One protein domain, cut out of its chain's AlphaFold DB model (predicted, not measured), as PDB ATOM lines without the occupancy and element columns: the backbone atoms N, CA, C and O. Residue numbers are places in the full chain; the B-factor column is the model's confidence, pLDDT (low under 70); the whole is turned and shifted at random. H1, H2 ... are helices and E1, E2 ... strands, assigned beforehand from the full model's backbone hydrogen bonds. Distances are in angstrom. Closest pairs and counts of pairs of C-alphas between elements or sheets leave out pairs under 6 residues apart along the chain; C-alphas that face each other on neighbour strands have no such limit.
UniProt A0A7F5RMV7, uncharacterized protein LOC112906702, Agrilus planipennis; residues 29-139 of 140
ATOM      1  N   LEU A  29      27.547  20.378  43.773       38.53
ATOM      2  CA  LEU A  29      28.941  20.749  43.415       38.53
ATOM      3  C   LEU A  29      29.295  20.722  41.914       38.53
ATOM      4  O   LEU A  29      28.926  19.795  41.210       38.53
ATOM      5  N   ASN A  30      30.111  21.594  41.315       45.50
ATOM      6  CA  ASN A  30      30.875  22.831  41.593       45.50
ATOM      7  C   ASN A  30      31.381  23.251  40.174       45.50
ATOM      8  O   ASN A  30      31.512  22.379  39.320       45.50
ATOM      9  N   PHE A  31      31.668  24.496  39.789       47.34
ATOM     10  CA  PHE A  31      32.549  25.486  40.408       47.34
ATOM     11  C   PHE A  31      32.045  26.892  40.050       47.34
ATOM     12  O   PHE A  31      32.049  27.277  38.881       47.34
ATOM     13  N   LEU A  32      31.618  27.644  41.062       53.00
ATOM     14  CA  LEU A  32      31.497  29.092  40.955       53.00
ATOM     15  C   LEU A  32      32.920  29.653  41.109       53.00
ATOM     16  O   LEU A  32      33.506  29.506  42.182       53.00
ATOM     17  N   ASP A  33      33.501  30.215  40.052       53.41
ATOM     18  CA  ASP A  33      34.781  30.928  40.142       53.41
ATOM     19  C   ASP A  33      34.494  32.433  40.203       53.41
ATOM     20  O   ASP A  33      33.668  32.948  39.442       53.41
ATOM     21  N   PHE A  34      35.102  33.121  41.168       53.34
ATOM     22  CA  PHE A  34      34.788  34.510  41.500       53.34
ATOM     23  C   PHE A  34      36.023  35.387  41.348       53.34
ATOM     24  O   PHE A  34      36.995  35.254  42.098       53.34
ATOM     25  N   ASP A  35      35.964  36.348  40.426       60.91
ATOM     26  CA  ASP A  35      37.006  37.359  40.320       60.91
ATOM     27  C   ASP A  35      36.740  38.508  41.300       60.91
ATOM     28  O   ASP A  35      36.010  39.461  41.028       60.91
ATOM     29  N   THR A  36      37.405  38.433  42.453       51.19
ATOM     30  CA  THR A  36      37.377  39.461  43.510       51.19
ATOM     31  C   THR A  36      37.766  40.874  43.054       51.19
ATOM     32  O   THR A  36      37.432  41.832  43.748       51.19
ATOM     33  N   LYS A  37      38.467  41.043  41.922       52.19
ATOM     34  CA  LYS A  37      38.875  42.369  41.423       52.19
ATOM     35  C   LYS A  37      37.813  43.026  40.552       52.19
ATOM     36  O   LYS A  37      37.782  44.251  40.473       52.19
ATOM     37  N   THR A  38      36.967  42.231  39.906       50.59
ATOM     38  CA  THR A  38      35.946  42.708  38.965       50.59
ATOM     39  C   THR A  38      34.518  42.454  39.455       50.59
ATOM     40  O   THR A  38      33.587  43.028  38.905       50.59
ATOM     41  N   SER A  39      34.336  41.677  40.533       58.25
ATOM     42  CA  SER A  39      33.029  41.228  41.048       58.25
ATOM     43  C   SER A  39      32.209  40.442  40.016       58.25
ATOM     44  O   SER A  39      30.981  40.533  39.984       58.25
ATOM     45  N   ILE A  40      32.906  39.685  39.167       62.94
ATOM     46  CA  ILE A  40      32.336  38.897  38.073       62.94
ATOM     47  C   ILE A  40      32.301  37.413  38.462       62.94
ATOM     48  O   ILE A  40      33.255  36.886  39.042       62.94
ATOM     49  N   LEU A  41      31.189  36.749  38.129       61.09
ATOM     50  CA  LEU A  41      30.947  35.329  38.382       61.09
ATOM     51  C   LEU A  41      31.119  34.460  37.131       61.09
ATOM     52  O   LEU A  41      30.607  34.772  36.056       61.09
ATOM     53  N   LYS A  42      31.763  33.305  37.305       58.03
ATOM     54  CA  LYS A  42      31.907  32.259  36.290       58.03
ATOM     55  C   LYS A  42      31.268  30.958  36.790       58.03
ATOM     56  O   LYS A  42      31.512  30.581  37.938       58.03
ATOM     57  N   ARG A  43      30.480  30.255  35.965       60.94
ATOM     58  CA  ARG A  43      29.892  28.956  36.337       60.94
ATOM     59  C   ARG A  43      29.942  27.947  35.189       60.94
ATOM     60  O   ARG A  43      29.250  28.061  34.183       60.94
ATOM     61  N   GLU A  44      30.685  26.871  35.416       53.97
ATOM     62  CA  GLU A  44      30.727  25.726  34.506       53.97
ATOM     63  C   GLU A  44      29.727  24.653  34.973       53.97
ATOM     64  O   GLU A  44      29.898  24.067  36.044       53.97
ATOM     65  N   THR A  45      28.679  24.377  34.188       51.97
ATOM     66  CA  THR A  45      27.718  23.291  34.461       51.97
ATOM     67  C   THR A  45      27.990  22.086  33.564       51.97
ATOM     68  O   THR A  45      27.691  22.095  32.377       51.97
ATOM     69  N   LYS A  46      28.542  21.013  34.144       48.09
ATOM     70  CA  LYS A  46      28.935  19.791  33.412       48.09
ATOM     71  C   LYS A  46      27.814  18.773  33.159       48.09
ATOM     72  O   LYS A  46      28.078  17.736  32.564       48.09
ATOM     73  N   THR A  47      26.587  19.003  33.626       45.06
ATOM     74  CA  THR A  47      25.553  17.943  33.684       45.06
ATOM     75  C   THR A  47      24.222  18.275  33.014       45.06
ATOM     76  O   THR A  47      23.302  17.464  33.062       45.06
ATOM     77  N   LEU A  48      24.128  19.405  32.314       45.16
ATOM     78  CA  LEU A  48      23.006  19.731  31.435       45.16
ATOM     79  C   LEU A  48      23.573  20.316  30.132       45.16
ATOM     80  O   LEU A  48      23.926  21.488  30.071       45.16
ATOM     81  N   ASN A  49      23.708  19.471  29.104       55.94
ATOM     82  CA  ASN A  49      24.052  19.847  27.721       55.94
ATOM     83  C   ASN A  49      25.350  20.657  27.503       55.94
ATOM     84  O   ASN A  49      25.373  21.495  26.603       55.94
ATOM     85  N   ASP A  50      26.403  20.441  28.301       64.75
ATOM     86  CA  ASP A  50      27.670  21.197  28.204       64.75
ATOM     87  C   ASP A  50      27.461  22.723  28.125       64.75
ATOM     88  O   ASP A  50      28.176  23.453  27.436       64.75
ATOM     89  N   LEU A  51      26.438  23.215  28.834       71.56
ATOM     90  CA  LEU A  51      26.161  24.638  28.943       71.56
ATOM     91  C   LEU A  51      27.172  25.267  29.902       71.56
ATOM     92  O   LEU A  51      27.260  24.909  31.075       71.56
ATOM     93  N   ASN A  52      27.932  26.230  29.404       79.31
ATOM     94  CA  ASN A  52      28.828  27.062  30.190       79.31
ATOM     95  C   ASN A  52      28.213  28.456  30.305       79.31
ATOM     96  O   ASN A  52      27.978  29.086  29.274       79.31
ATOM     97  N   ILE A  53      27.934  28.931  31.521       82.19
ATOM     98  CA  ILE A  53      27.308  30.239  31.746       82.19
ATOM     99  C   ILE A  53      28.261  31.123  32.533       82.19
ATOM    100  O   ILE A  53      28.622  30.815  33.665       82.19
ATOM    101  N   ASN A  54      28.633  32.259  31.955       84.69
ATOM    102  CA  ASN A  54      29.616  33.163  32.531       84.69
ATOM    103  C   ASN A  54      29.124  34.598  32.459       84.69
ATOM    104  O   ASN A  54      28.625  35.032  31.427       84.69
ATOM    105  N   VAL A  55      29.320  35.360  33.527       84.69
ATOM    106  CA  VAL A  55      29.187  36.813  33.459       84.69
ATOM    107  C   VAL A  55      30.459  37.359  32.812       84.69
ATOM    108  O   VAL A  55      31.563  37.022  33.223       84.69
ATOM    109  N   GLU A  56      30.330  38.174  31.769       84.69
ATOM    110  CA  GLU A  56      31.474  38.801  31.084       84.69
ATOM    111  C   GLU A  56      31.745  40.219  31.594       84.69
ATOM    112  O   GLU A  56      32.878  40.694  31.587       84.69
ATOM    113  N   SER A  57      30.692  40.915  32.020       82.69
ATOM    114  CA  SER A  57      30.764  42.282  32.530       82.69
ATOM    115  C   SER A  57      29.517  42.584  33.341       82.69
ATOM    116  O   SER A  57      28.423  42.263  32.883       82.69
ATOM    117  N   SER A  58      29.653  43.232  34.494       86.06
ATOM    118  CA  SER A  58      28.502  43.578  35.323       86.06
ATOM    119  C   SER A  58      28.782  44.772  36.235       86.06
ATOM    120  O   SER A  58      29.887  44.917  36.754       86.06
ATOM    121  N   SER A  59      27.767  45.611  36.443       85.56
ATOM    122  CA  SER A  59      27.661  46.571  37.550       85.56
ATOM    123  C   SER A  59      26.580  46.172  38.566       85.56
ATOM    124  O   SER A  59      26.367  46.881  39.550       85.56
ATOM    125  N   MET A  60      25.883  45.050  38.337       86.44
ATOM    126  CA  MET A  60      24.854  44.514  39.231       86.44
ATOM    127  C   MET A  60      25.437  43.939  40.526       86.44
ATOM    128  O   MET A  60      26.537  43.370  40.500       86.44
ATOM    129  N   PRO A  61      24.667  43.969  41.633       87.81
ATOM    130  CA  PRO A  61      24.943  43.141  42.801       87.81
ATOM    131  C   PRO A  61      25.145  41.672  42.413       87.81
ATOM    132  O   PRO A  61      24.471  41.156  41.523       87.81
ATOM    133  N   ILE A  62      26.064  40.995  43.102       82.50
ATOM    134  CA  ILE A  62      26.420  39.589  42.838       82.50
ATOM    135  C   ILE A  62      25.188  38.679  42.925       82.50
ATOM    136  O   ILE A  62      25.046  37.768  42.120       82.50
ATOM    137  N   GLU A  63      24.276  38.952  43.856       86.81
ATOM    138  CA  GLU A  63      23.028  38.198  44.029       86.81
ATOM    139  C   GLU A  63      22.187  38.199  42.744       86.81
ATOM    140  O   GLU A  63      21.781  37.144  42.277       86.81
ATOM    141  N   TRP A  64      22.044  39.351  42.086       91.31
ATOM    142  CA  TRP A  64      21.262  39.455  40.847       91.31
ATOM    143  C   TRP A  64      21.971  38.804  39.661       91.31
ATOM    144  O   TRP A  64      21.330  38.312  38.735       91.31
ATOM    145  N   GLN A  65      23.308  38.783  39.684       87.62
ATOM    146  CA  GLN A  65      24.086  38.016  38.713       87.62
ATOM    147  C   GLN A  65      23.835  36.508  38.873       87.62
ATOM    148  O   GLN A  65      23.748  35.801  37.875       87.62
ATOM    149  N   ILE A  66      23.690  36.011  40.107       86.25
ATOM    150  CA  ILE A  66      23.330  34.609  40.367       86.25
ATOM    151  C   ILE A  66      21.911  34.330  39.872       86.25
ATOM    152  O   ILE A  66      21.726  33.365  39.135       86.25
ATOM    153  N   ASP A  67      20.953  35.203  40.196       89.56
ATOM    154  CA  ASP A  67      19.546  35.041  39.811       89.56
ATOM    155  C   ASP A  67      19.391  34.894  38.289       89.56
ATOM    156  O   ASP A  67      18.735  33.971  37.804       89.56
ATOM    157  N   VAL A  68      20.066  35.746  37.504       90.19
ATOM    158  CA  VAL A  68      20.013  35.634  36.040       90.19
ATOM    159  C   VAL A  68      20.686  34.361  35.523       90.19
ATOM    160  O   VAL A  68      20.175  33.747  34.589       90.19
ATOM    161  N   MET A  69      21.806  33.934  36.114       87.00
ATOM    162  CA  MET A  69      22.493  32.706  35.703       87.00
ATOM    163  C   MET A  69      21.644  31.466  35.992       87.00
ATOM    164  O   MET A  69      21.583  30.567  35.155       87.00
ATOM    165  N   ASP A  70      20.971  31.430  37.142       86.44
ATOM    166  CA  ASP A  70      20.074  30.340  37.529       86.44
ATOM    167  C   ASP A  70      18.855  30.288  36.600       86.44
ATOM    168  O   ASP A  70      18.571  29.238  36.022       86.44
ATOM    169  N   LEU A  71      18.212  31.433  36.338       89.38
ATOM    170  CA  LEU A  71      17.103  31.522  35.379       89.38
ATOM    171  C   LEU A  71      17.510  31.098  33.971       89.38
ATOM    172  O   LEU A  71      16.741  30.451  33.262       89.38
ATOM    173  N   MET A  72      18.718  31.459  33.553       87.88
ATOM    174  CA  MET A  72      19.270  31.042  32.276       87.88
ATOM    175  C   MET A  72      19.495  29.529  32.219       87.88
ATOM    176  O   MET A  72      19.100  28.899  31.239       87.88
ATOM    177  N   LEU A  73      20.073  28.921  33.258       85.38
ATOM    178  CA  LEU A  73      20.222  27.465  33.326       85.38
ATOM    179  C   LEU A  73      18.866  26.767  33.234       85.38
ATOM    180  O   LEU A  73      18.701  25.855  32.426       85.38
ATOM    181  N   GLU A  74      17.888  27.213  34.019       85.69
ATOM    182  CA  GLU A  74      16.549  26.629  34.035       85.69
ATOM    183  C   GLU A  74      15.844  26.792  32.686       85.69
ATOM    184  O   GLU A  74      15.310  25.827  32.135       85.69
ATOM    185  N   ALA A  75      15.879  27.991  32.102       87.12
ATOM    186  CA  ALA A  75      15.244  28.251  30.820       87.12
ATOM    187  C   ALA A  75      15.808  27.341  29.716       87.12
ATOM    188  O   ALA A  75      15.048  26.713  28.979       87.12
ATOM    189  N   PHE A  76      17.134  27.213  29.628       85.06
ATOM    190  CA  PHE A  76      17.783  26.369  28.621       85.06
ATOM    191  C   PHE A  76      17.665  24.866  28.912       85.06
ATOM    192  O   PHE A  76      17.786  24.062  27.988       85.06
ATOM    193  N   ALA A  77      17.413  24.482  30.165       82.50
ATOM    194  CA  ALA A  77      17.155  23.100  30.559       82.50
ATOM    195  C   ALA A  77      15.741  22.633  30.183       82.50
ATOM    196  O   ALA A  77      15.566  21.505  29.720       82.50
ATOM    197  N   TYR A  78      14.732  23.479  30.408       83.31
ATOM    198  CA  TYR A  78      13.324  23.068  30.360       83.31
ATOM    199  C   TYR A  78      12.587  23.469  29.082       83.31
ATOM    200  O   TYR A  78      11.584  22.841  28.738       83.31
ATOM    201  N   TYR A  79      13.065  24.485  28.364       83.38
ATOM    202  CA  TYR A  79      12.396  25.002  27.174       83.38
ATOM    203  C   TYR A  79      13.258  24.772  25.939       83.38
ATOM    204  O   TYR A  79      14.452  25.050  25.938       83.38
ATOM    205  N   ASN A  80      12.648  24.289  24.856       81.69
ATOM    206  CA  ASN A  80      13.355  24.007  23.598       81.69
ATOM    207  C   ASN A  80      13.328  25.189  22.617       81.69
ATOM    208  O   ASN A  80      14.124  25.244  21.681       81.69
ATOM    209  N   ASN A  81      12.380  26.113  22.789       86.00
ATOM    210  CA  ASN A  81      12.201  27.263  21.913       86.00
ATOM    211  C   ASN A  81      12.971  28.469  22.463       86.00
ATOM    212  O   ASN A  81      12.782  28.860  23.611       86.00
ATOM    213  N   PHE A  82      13.818  29.070  21.628       84.12
ATOM    214  CA  PHE A  82      14.668  30.188  22.031       84.12
ATOM    215  C   PHE A  82      13.879  31.440  22.442       84.12
ATOM    216  O   PHE A  82      14.187  32.050  23.462       84.12
ATOM    217  N   ASP A  83      12.827  31.795  21.703       84.00
ATOM    218  CA  ASP A  83      11.981  32.946  22.043       84.00
ATOM    219  C   ASP A  83      11.265  32.715  23.379       84.00
ATOM    220  O   ASP A  83      11.106  33.633  24.184       84.00
ATOM    221  N   GLU A  84      10.871  31.471  23.657       87.38
ATOM    222  CA  GLU A  84      10.276  31.086  24.933       87.38
ATOM    223  C   GLU A  84      11.280  31.149  26.087       87.38
ATOM    224  O   GLU A  84      10.948  31.721  27.126       87.38
ATOM    225  N   GLN A  85      12.505  30.649  25.893       87.50
ATOM    226  CA  GLN A  85      13.598  30.771  26.865       87.50
ATOM    227  C   GLN A  85      13.815  32.241  27.246       87.50
ATOM    228  O   GLN A  85      13.795  32.589  28.427       87.50
ATOM    229  N   MET A  86      13.965  33.117  26.247       87.44
ATOM    230  CA  MET A  86      14.213  34.545  26.468       87.44
ATOM    231  C   MET A  86      13.024  35.234  27.134       87.44
ATOM    232  O   MET A  86      13.202  36.037  28.052       87.44
ATOM    233  N   ARG A  87      11.800  34.885  26.727       86.75
ATOM    234  CA  ARG A  87      10.576  35.401  27.341       86.75
ATOM    235  C   ARG A  87      10.474  35.012  28.815       86.75
ATOM    236  O   ARG A  87      10.100  35.864  29.618       86.75
ATOM    237  N   ILE A  88      10.789  33.766  29.178       88.94
ATOM    238  CA  ILE A  88      10.752  33.304  30.574       88.94
ATOM    239  C   ILE A  88      11.802  34.033  31.403       88.94
ATOM    240  O   ILE A  88      11.443  34.616  32.423       88.94
ATOM    241  N   ILE A  89      13.053  34.084  30.933       89.94
ATOM    242  CA  ILE A  89      14.126  34.812  31.623       89.94
ATOM    243  C   ILE A  89      13.707  36.266  31.856       89.94
ATOM    244  O   ILE A  89      13.771  36.752  32.980       89.94
ATOM    245  N   SER A  90      13.193  36.939  30.824       87.75
ATOM    246  CA  SER A  90      12.760  38.330  30.938       87.75
ATOM    247  C   SER A  90      11.598  38.530  31.894       87.75
ATOM    248  O   SER A  90      11.656  39.413  32.749       87.75
ATOM    249  N   THR A  91      10.563  37.700  31.788       87.75
ATOM    250  CA  THR A  91       9.356  37.840  32.606       87.75
ATOM    251  C   THR A  91       9.665  37.594  34.079       87.75
ATOM    252  O   THR A  91       9.248  38.373  34.933       87.75
ATOM    253  N   VAL A  92      10.407  36.525  34.379       91.94
ATOM    254  CA  VAL A  92      10.692  36.128  35.761       91.94
ATOM    255  C   VAL A  92      11.692  37.083  36.407       91.94
ATOM    256  O   VAL A  92      11.427  37.554  37.509       91.94
ATOM    257  N   PHE A  93      12.773  37.446  35.712       91.56
ATOM    258  CA  PHE A  93      13.767  38.379  36.249       91.56
ATOM    259  C   PHE A  93      13.151  39.758  36.534       91.56
ATOM    260  O   PHE A  93      13.321  40.308  37.619       91.56
ATOM    261  N   THR A  94      12.348  40.288  35.604       89.31
ATOM    262  CA  THR A  94      11.651  41.574  35.799       89.31
ATOM    263  C   THR A  94      10.693  41.518  36.989       89.31
ATOM    264  O   THR A  94      10.599  42.479  37.747       89.31
ATOM    265  N   ALA A  95      10.002  40.392  37.190       88.44
ATOM    266  CA  ALA A  95       9.101  40.214  38.326       88.44
ATOM    267  C   ALA A  95       9.842  40.090  39.671       88.44
ATOM    268  O   ALA A  95       9.335  40.556  40.688       88.44
ATOM    269  N   GLN A  96      11.026  39.473  39.692       91.12
ATOM    270  CA  GLN A  96      11.862  39.349  40.894       91.12
ATOM    271  C   GLN A  96      12.541  40.671  41.281       91.12
ATOM    272  O   GLN A  96      12.773  40.925  42.463       91.12
ATOM    273  N   HIS A  97      12.822  41.527  40.298       89.50
ATOM    274  CA  HIS A  97      13.512  42.804  40.476       89.50
ATOM    275  C   HIS A  97      12.631  44.000  40.071       89.50
ATOM    276  O   HIS A  97      13.099  44.935  39.424       89.50
ATOM    277  N   ASP A  98      11.368  43.993  40.498       88.25
ATOM    278  CA  ASP A  98      10.289  44.925  40.113       88.25
ATOM    279  C   ASP A  98      10.539  46.423  40.384       88.25
ATOM    280  O   ASP A  98       9.789  47.284  39.923       88.25
ATOM    281  N   LYS A  99      11.598  46.756  41.125       87.31
ATOM    282  CA  LYS A  99      11.991  48.135  41.448       87.31
ATOM    283  C   LYS A  99      12.607  48.903  40.277       87.31
ATOM    284  O   LYS A  99      12.830  50.103  40.420       87.31
ATOM    285  N   TYR A 100      12.919  48.230  39.172       85.69
ATOM    286  CA  TYR A 100      13.561  48.825  38.003       85.69
ATOM    287  C   TYR A 100      12.835  48.430  36.724       85.69
ATOM    288  O   TYR A 100      12.282  47.334  36.626       85.69
ATOM    289  N   ASP A 101      12.908  49.303  35.722       84.88
ATOM    290  CA  ASP A 101      12.484  48.957  34.372       84.88
ATOM    291  C   ASP A 101      13.618  48.192  33.691       84.88
ATOM    292  O   ASP A 101      14.705  48.728  33.449       84.88
ATOM    293  N   TRP A 102      13.367  46.918  33.405       86.56
ATOM    294  CA  TRP A 102      14.354  46.022  32.821       86.56
ATOM    295  C   TRP A 102      14.233  45.969  31.302       86.56
ATOM    296  O   TRP A 102      13.177  45.663  30.751       86.56
ATOM    297  N   PHE A 103      15.348  46.208  30.620       85.19
ATOM    298  CA  PHE A 103      15.507  45.933  29.201       85.19
ATOM    299  C   PHE A 103      16.446  44.741  29.026       85.19
ATOM    300  O   PHE A 103      17.512  44.686  29.640       85.19
ATOM    301  N   ILE A 104      16.040  43.783  28.195       83.75
ATOM    302  CA  ILE A 104      16.817  42.578  27.912       83.75
ATOM    303  C   ILE A 104      17.023  42.466  26.413       83.75
ATOM    304  O   ILE A 104      16.068  42.575  25.643       83.75
ATOM    305  N   ALA A 105      18.262  42.215  26.009       83.38
ATOM    306  CA  ALA A 105      18.614  42.040  24.614       83.38
ATOM    307  C   ALA A 105      19.591  40.882  24.413       83.38
ATOM    308  O   ALA A 105      20.310  40.500  25.339       83.38
ATOM    309  N   VAL A 106      19.605  40.302  23.211       83.62
ATOM    310  CA  VAL A 106      20.331  39.058  22.943       83.62
ATOM    311  C   VAL A 106      21.172  39.159  21.680       83.62
ATOM    312  O   VAL A 106      20.649  39.521  20.635       83.62
ATOM    313  N   ASN A 107      22.441  38.749  21.760       72.44
ATOM    314  CA  ASN A 107      23.401  38.662  20.646       72.44
ATOM    315  C   ASN A 107      23.667  39.964  19.884       72.44
ATOM    316  O   ASN A 107      24.250  39.938  18.802       72.44
ATOM    317  N   ASP A 108      23.290  41.086  20.468       65.50
ATOM    318  CA  ASP A 108      23.434  42.403  19.878       65.50
ATOM    319  C   ASP A 108      24.559  43.168  20.585       65.50
ATOM    320  O   ASP A 108      24.675  43.167  21.814       65.50
ATOM    321  N   GLU A 109      25.375  43.877  19.810       55.91
ATOM    322  CA  GLU A 109      26.377  44.794  20.348       55.91
ATOM    323  C   GLU A 109      25.714  46.123  20.736       55.91
ATOM    324  O   GLU A 109      25.567  47.032  19.918       55.91
ATOM    325  N   TYR A 110      25.317  46.256  22.001       58.22
ATOM    326  CA  TYR A 110      24.838  47.528  22.541       58.22
ATOM    327  C   TYR A 110      25.958  48.287  23.256       58.22
ATOM    328  O   TYR A 110      26.514  47.831  24.255       58.22
ATOM    329  N   LEU A 111      26.234  49.505  22.788       52.12
ATOM    330  CA  LEU A 111      26.958  50.516  23.558       52.12
ATOM    331  C   LEU A 111      25.990  51.140  24.567       52.12
ATOM    332  O   LEU A 111      25.334  52.140  24.289       52.12
ATOM    333  N   TYR A 112      25.880  50.521  25.738       55.09
ATOM    334  CA  TYR A 112      25.064  51.030  26.833       55.09
ATOM    335  C   TYR A 112      25.960  51.702  27.877       55.09
ATOM    336  O   TYR A 112      26.836  51.063  28.454       55.09
ATOM    337  N   ASN A 113      25.760  53.004  28.098       54.22
ATOM    338  CA  ASN A 113      26.538  53.795  29.056       54.22
ATOM    339  C   ASN A 113      25.645  54.703  29.919       54.22
ATOM    340  O   ASN A 113      25.623  55.918  29.698       54.22
ATOM    341  N   PRO A 114      24.869  54.175  30.878       55.06
ATOM    342  CA  PRO A 114      24.042  55.033  31.708       55.06
ATOM    343  C   PRO A 114      24.718  55.313  33.038       55.06
ATOM    344  O   PRO A 114      25.227  54.431  33.725       55.06
ATOM    345  N   ILE A 115      24.643  56.585  33.409       57.06
ATOM    346  CA  ILE A 115      25.325  57.173  34.559       57.06
ATOM    347  C   ILE A 115      24.750  56.660  35.898       57.06
ATOM    348  O   ILE A 115      25.452  56.716  36.897       57.06
ATOM    349  N   ASN A 116      23.534  56.089  35.918       64.38
ATOM    350  CA  ASN A 116      22.877  55.511  37.103       64.38
ATOM    351  C   ASN A 116      22.055  54.262  36.735       64.38
ATOM    352  O   ASN A 116      20.829  54.272  36.793       64.38
ATOM    353  N   SER A 117      22.713  53.196  36.288       76.69
ATOM    354  CA  SER A 117      22.026  51.969  35.870       76.69
ATOM    355  C   SER A 117      22.760  50.719  36.313       76.69
ATOM    356  O   SER A 117      23.981  50.723  36.497       76.69
ATOM    357  N   TYR A 118      22.003  49.633  36.410       86.69
ATOM    358  CA  TYR A 118      22.577  48.307  36.524       86.69
ATOM    359  C   TYR A 118      22.680  47.649  35.156       86.69
ATOM    360  O   TYR A 118      21.785  47.768  34.320       86.69
ATOM    361  N   TYR A 119      23.782  46.941  34.947       87.38
ATOM    362  CA  TYR A 119      24.061  46.204  33.729       87.38
ATOM    363  C   TYR A 119      24.696  44.863  34.071       87.38
ATOM    364  O   TYR A 119      25.530  44.793  34.969       87.38
ATOM    365  N   THR A 120      24.332  43.817  33.337       87.31
ATOM    366  CA  THR A 120      25.092  42.571  33.295       87.31
ATOM    367  C   THR A 120      25.041  41.992  31.891       87.31
ATOM    368  O   THR A 120      24.022  42.066  31.201       87.31
ATOM    369  N   ARG A 121      26.165  41.419  31.473       88.06
ATOM    370  CA  ARG A 121      26.293  40.617  30.265       88.06
ATOM    371  C   ARG A 121      26.599  39.198  30.678       88.06
ATOM    372  O   ARG A 121      27.651  38.946  31.267       88.06
ATOM    373  N   VAL A 122      25.703  38.291  30.333       88.25
ATOM    374  CA  VAL A 122      25.862  36.864  30.577       88.25
ATOM    375  C   VAL A 122      26.073  36.167  29.247       88.25
ATOM    376  O   VAL A 122      25.263  36.277  28.332       88.25
ATOM    377  N   MET A 123      27.179  35.451  29.134       88.00
ATOM    378  CA  MET A 123      27.481  34.579  28.017       88.00
ATOM    379  C   MET A 123      27.073  33.151  28.366       88.00
ATOM    380  O   MET A 123      27.542  32.594  29.354       88.00
ATOM    381  N   ILE A 124      26.257  32.545  27.512       85.44
ATOM    382  CA  ILE A 124      26.077  31.098  27.456       85.44
ATOM    383  C   ILE A 124      26.877  30.555  26.290       85.44
ATOM    384  O   ILE A 124      26.780  31.062  25.176       85.44
ATOM    385  N   THR A 125      27.608  29.475  26.518       81.00
ATOM    386  CA  THR A 125      28.216  28.674  25.462       81.00
ATOM    387  C   THR A 125      27.683  27.251  25.547       81.00
ATOM    388  O   THR A 125      27.719  26.641  26.607       81.00
ATOM    389  N   ASN A 126      27.186  26.737  24.429       76.75
ATOM    390  CA  ASN A 126      26.978  25.313  24.165       76.75
ATOM    391  C   ASN A 126      27.986  24.905  23.070       76.75
ATOM    392  O   ASN A 126      28.474  25.786  22.359       76.75
ATOM    393  N   GLU A 127      28.266  23.611  22.890       72.69
ATOM    394  CA  GLU A 127      29.237  23.032  21.944       72.69
ATOM    395  C   GLU A 127      29.285  23.716  20.563       72.69
ATOM    396  O   GLU A 127      30.350  23.800  19.958       72.69
ATOM    397  N   ASN A 128      28.157  24.254  20.076       66.50
ATOM    398  CA  ASN A 128      28.050  24.893  18.760       66.50
ATOM    399  C   ASN A 128      27.511  26.334  18.761       66.50
ATOM    400  O   ASN A 128      27.284  26.894  17.686       66.50
ATOM    401  N   LYS A 129      27.234  26.939  19.924       76.75
ATOM    402  CA  LYS A 129      26.576  28.254  19.970       76.75
ATOM    403  C   LYS A 129      26.986  29.066  21.190       76.75
ATOM    404  O   LYS A 129      26.824  28.611  22.317       76.75
ATOM    405  N   THR A 130      27.406  30.303  20.947       85.38
ATOM    406  CA  THR A 130      27.550  31.331  21.982       85.38
ATOM    407  C   THR A 130      26.358  32.275  21.922       85.38
ATOM    408  O   THR A 130      25.940  32.686  20.838       85.38
ATOM    409  N   ILE A 131      25.786  32.589  23.079       85.25
ATOM    410  CA  ILE A 131      24.687  33.533  23.236       85.25
ATOM    411  C   ILE A 131      25.099  34.568  24.275       85.25
ATOM    412  O   ILE A 131      25.492  34.191  25.373       85.25
ATOM    413  N   HIS A 132      24.969  35.850  23.952       87.06
ATOM    414  CA  HIS A 132      25.161  36.935  24.912       87.06
ATOM    415  C   HIS A 132      23.808  37.522  25.286       87.06
ATOM    416  O   HIS A 132      23.110  38.060  24.432       87.06
ATOM    417  N   LEU A 133      23.446  37.426  26.559       88.62
ATOM    418  CA  LEU A 133      22.286  38.081  27.138       88.62
ATOM    419  C   LEU A 133      22.742  39.350  27.849       88.62
ATOM    420  O   LEU A 133      23.601  39.308  28.727       88.62
ATOM    421  N   HIS A 134      22.150  40.469  27.472       88.06
ATOM    422  CA  HIS A 134      22.396  41.766  28.075       88.06
ATOM    423  C   HIS A 134      21.159  42.161  28.873       88.06
ATOM    424  O   HIS A 134      20.065  42.195  28.311       88.06
ATOM    425  N   LEU A 135      21.324  42.453  30.163       87.94
ATOM    426  CA  LEU A 135      20.252  42.961  31.012       87.94
ATOM    427  C   LEU A 135      20.626  44.343  31.515       87.94
ATOM    428  O   LEU A 135      21.736  44.564  32.003       87.94
ATOM    429  N   PHE A 136      19.665  45.250  31.426       87.31
ATOM    430  CA  PHE A 136      19.827  46.657  31.724       87.31
ATOM    431  C   PHE A 136      18.690  47.124  32.622       87.31
ATOM    432  O   PHE A 136      17.530  46.924  32.283       87.31
ATOM    433  N   ALA A 137      19.013  47.774  33.734       86.88
ATOM    434  CA  ALA A 137      18.037  48.485  34.547       86.88
ATOM    435  C   ALA A 137      18.057  49.972  34.199       86.88
ATOM    436  O   ALA A 137      19.098  50.622  34.322       86.88
ATOM    437  N   GLY A 138      16.907  50.520  33.825       75.56
ATOM    438  CA  GLY A 138      16.637  51.951  33.895       75.56
ATOM    439  C   GLY A 138      15.995  52.295  35.240       75.56
ATOM    440  O   GLY A 138      15.061  51.622  35.672       75.56
ATOM    441  N   GLY A 139      16.503  53.329  35.912       62.09
ATOM    442  CA  GLY A 139      15.839  53.971  37.049       62.09
ATOM    443  C   GLY A 139      15.436  55.399  36.675       62.09
ATOM    444  O   GLY A 139      16.184  56.063  35.955       62.09
TER     445      GLY A 139
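What this domain is: This is residues 29 to 139 of the 140 residues of the protein "uncharacterized protein LOC112906702" of Agrilus planipennis (UniProt A0A7F5RMV7). A twisted sheet of six antiparallel strands has a helical hairpin, H1 and H2, packed over one face, while no named helix covers the other face. H1 slants over the inner strands E3 and E5, H2 covers the edge strand E4, and E1 makes the opposite edge. The 111 printed residues hold two named helices and six named strands, along the chain E1 E2 E3 H1 H2 E4 E5 E6, with sheet order E1 - E2 - E3 - E5 - E6 - E4; the class is mixed, helices and strands. The whole is compact, with a radius of gyration of the C-alphas of 13.4 A and spans of 38 by 33 by 26 A.

Where its parts are: Find C-alpha 32 at (31.497, 29.092, 40.955), where E1 begins; it takes residues 32 to 35, 10.0 A. Go on to E2, residues 40 to 44, 13.7 A, and E3, residues 52 to 58, 17.3 A. At C-alpha 62, (26.420, 39.589, 42.838), H1 begins and runs to residue 78, 24.5 A; H2 takes residues 82 to 96, 21.2 A. Then come E4, residues 101 to 106, 17.0 A, and E5, residues 118 to 126, 26.5 A. E6, residues 129 to 138, 29.2 A, ends at C-alpha 138, (16.637, 51.951, 33.895).

How they stand to each other: Start in the sheet with E1, E2 and E3, a meander, each strand the antiparallel neighbour of the one before: look for N 33 and O 42 at 2.9 A, and N 55 and O 41 at 2.9 A. Next, N 54 and O 123 of E3 and E5 are 2.8 A apart. In the hairpin of E5 and E6, N 122 and O 133 are 2.8 A apart, and for E6 and E4 look at N 103 and O 136, 2.8 A. These pairs are within hydrogen-bond range. H1 and H2 are on the same face of the sheet, two layers. H1 has a height over the sheet of 8.9 A and lies over E3 and E5, only just not over E2, on which 2 of its C-alphas fall; its closest C-alphas to E3 are those of Met 69 and Ile 53, 6.7 A. On the local plane it stands at 30.4 degrees to E5, only just slantwise to the strands. H2, height 9.6 A, lies over E4 and runs along the strands, at 23 degrees to E4 on the local plane; their closest C-alphas are those of Thr 94 and Trp 102, 6.0 A. H1 and H2 touch, closest at the C-alphas of Ala 75 and Gln 85, 5.0 A, and run opposite ways at a tilt of 36 degrees, only just steep. In both helices every O i to N i+4 pair is within hydrogen-bond range.

The domain as a whole: The two C-alphas farthest apart are those of Thr 47 and Ile 115, 39.2 A. The printed part has no cut, and the long link is that from E4 to E5, 11 residues. Mean pLDDT of the printed part is 76.4; residues 29 to 50, 108 to 116, 128 and 139 are under 70.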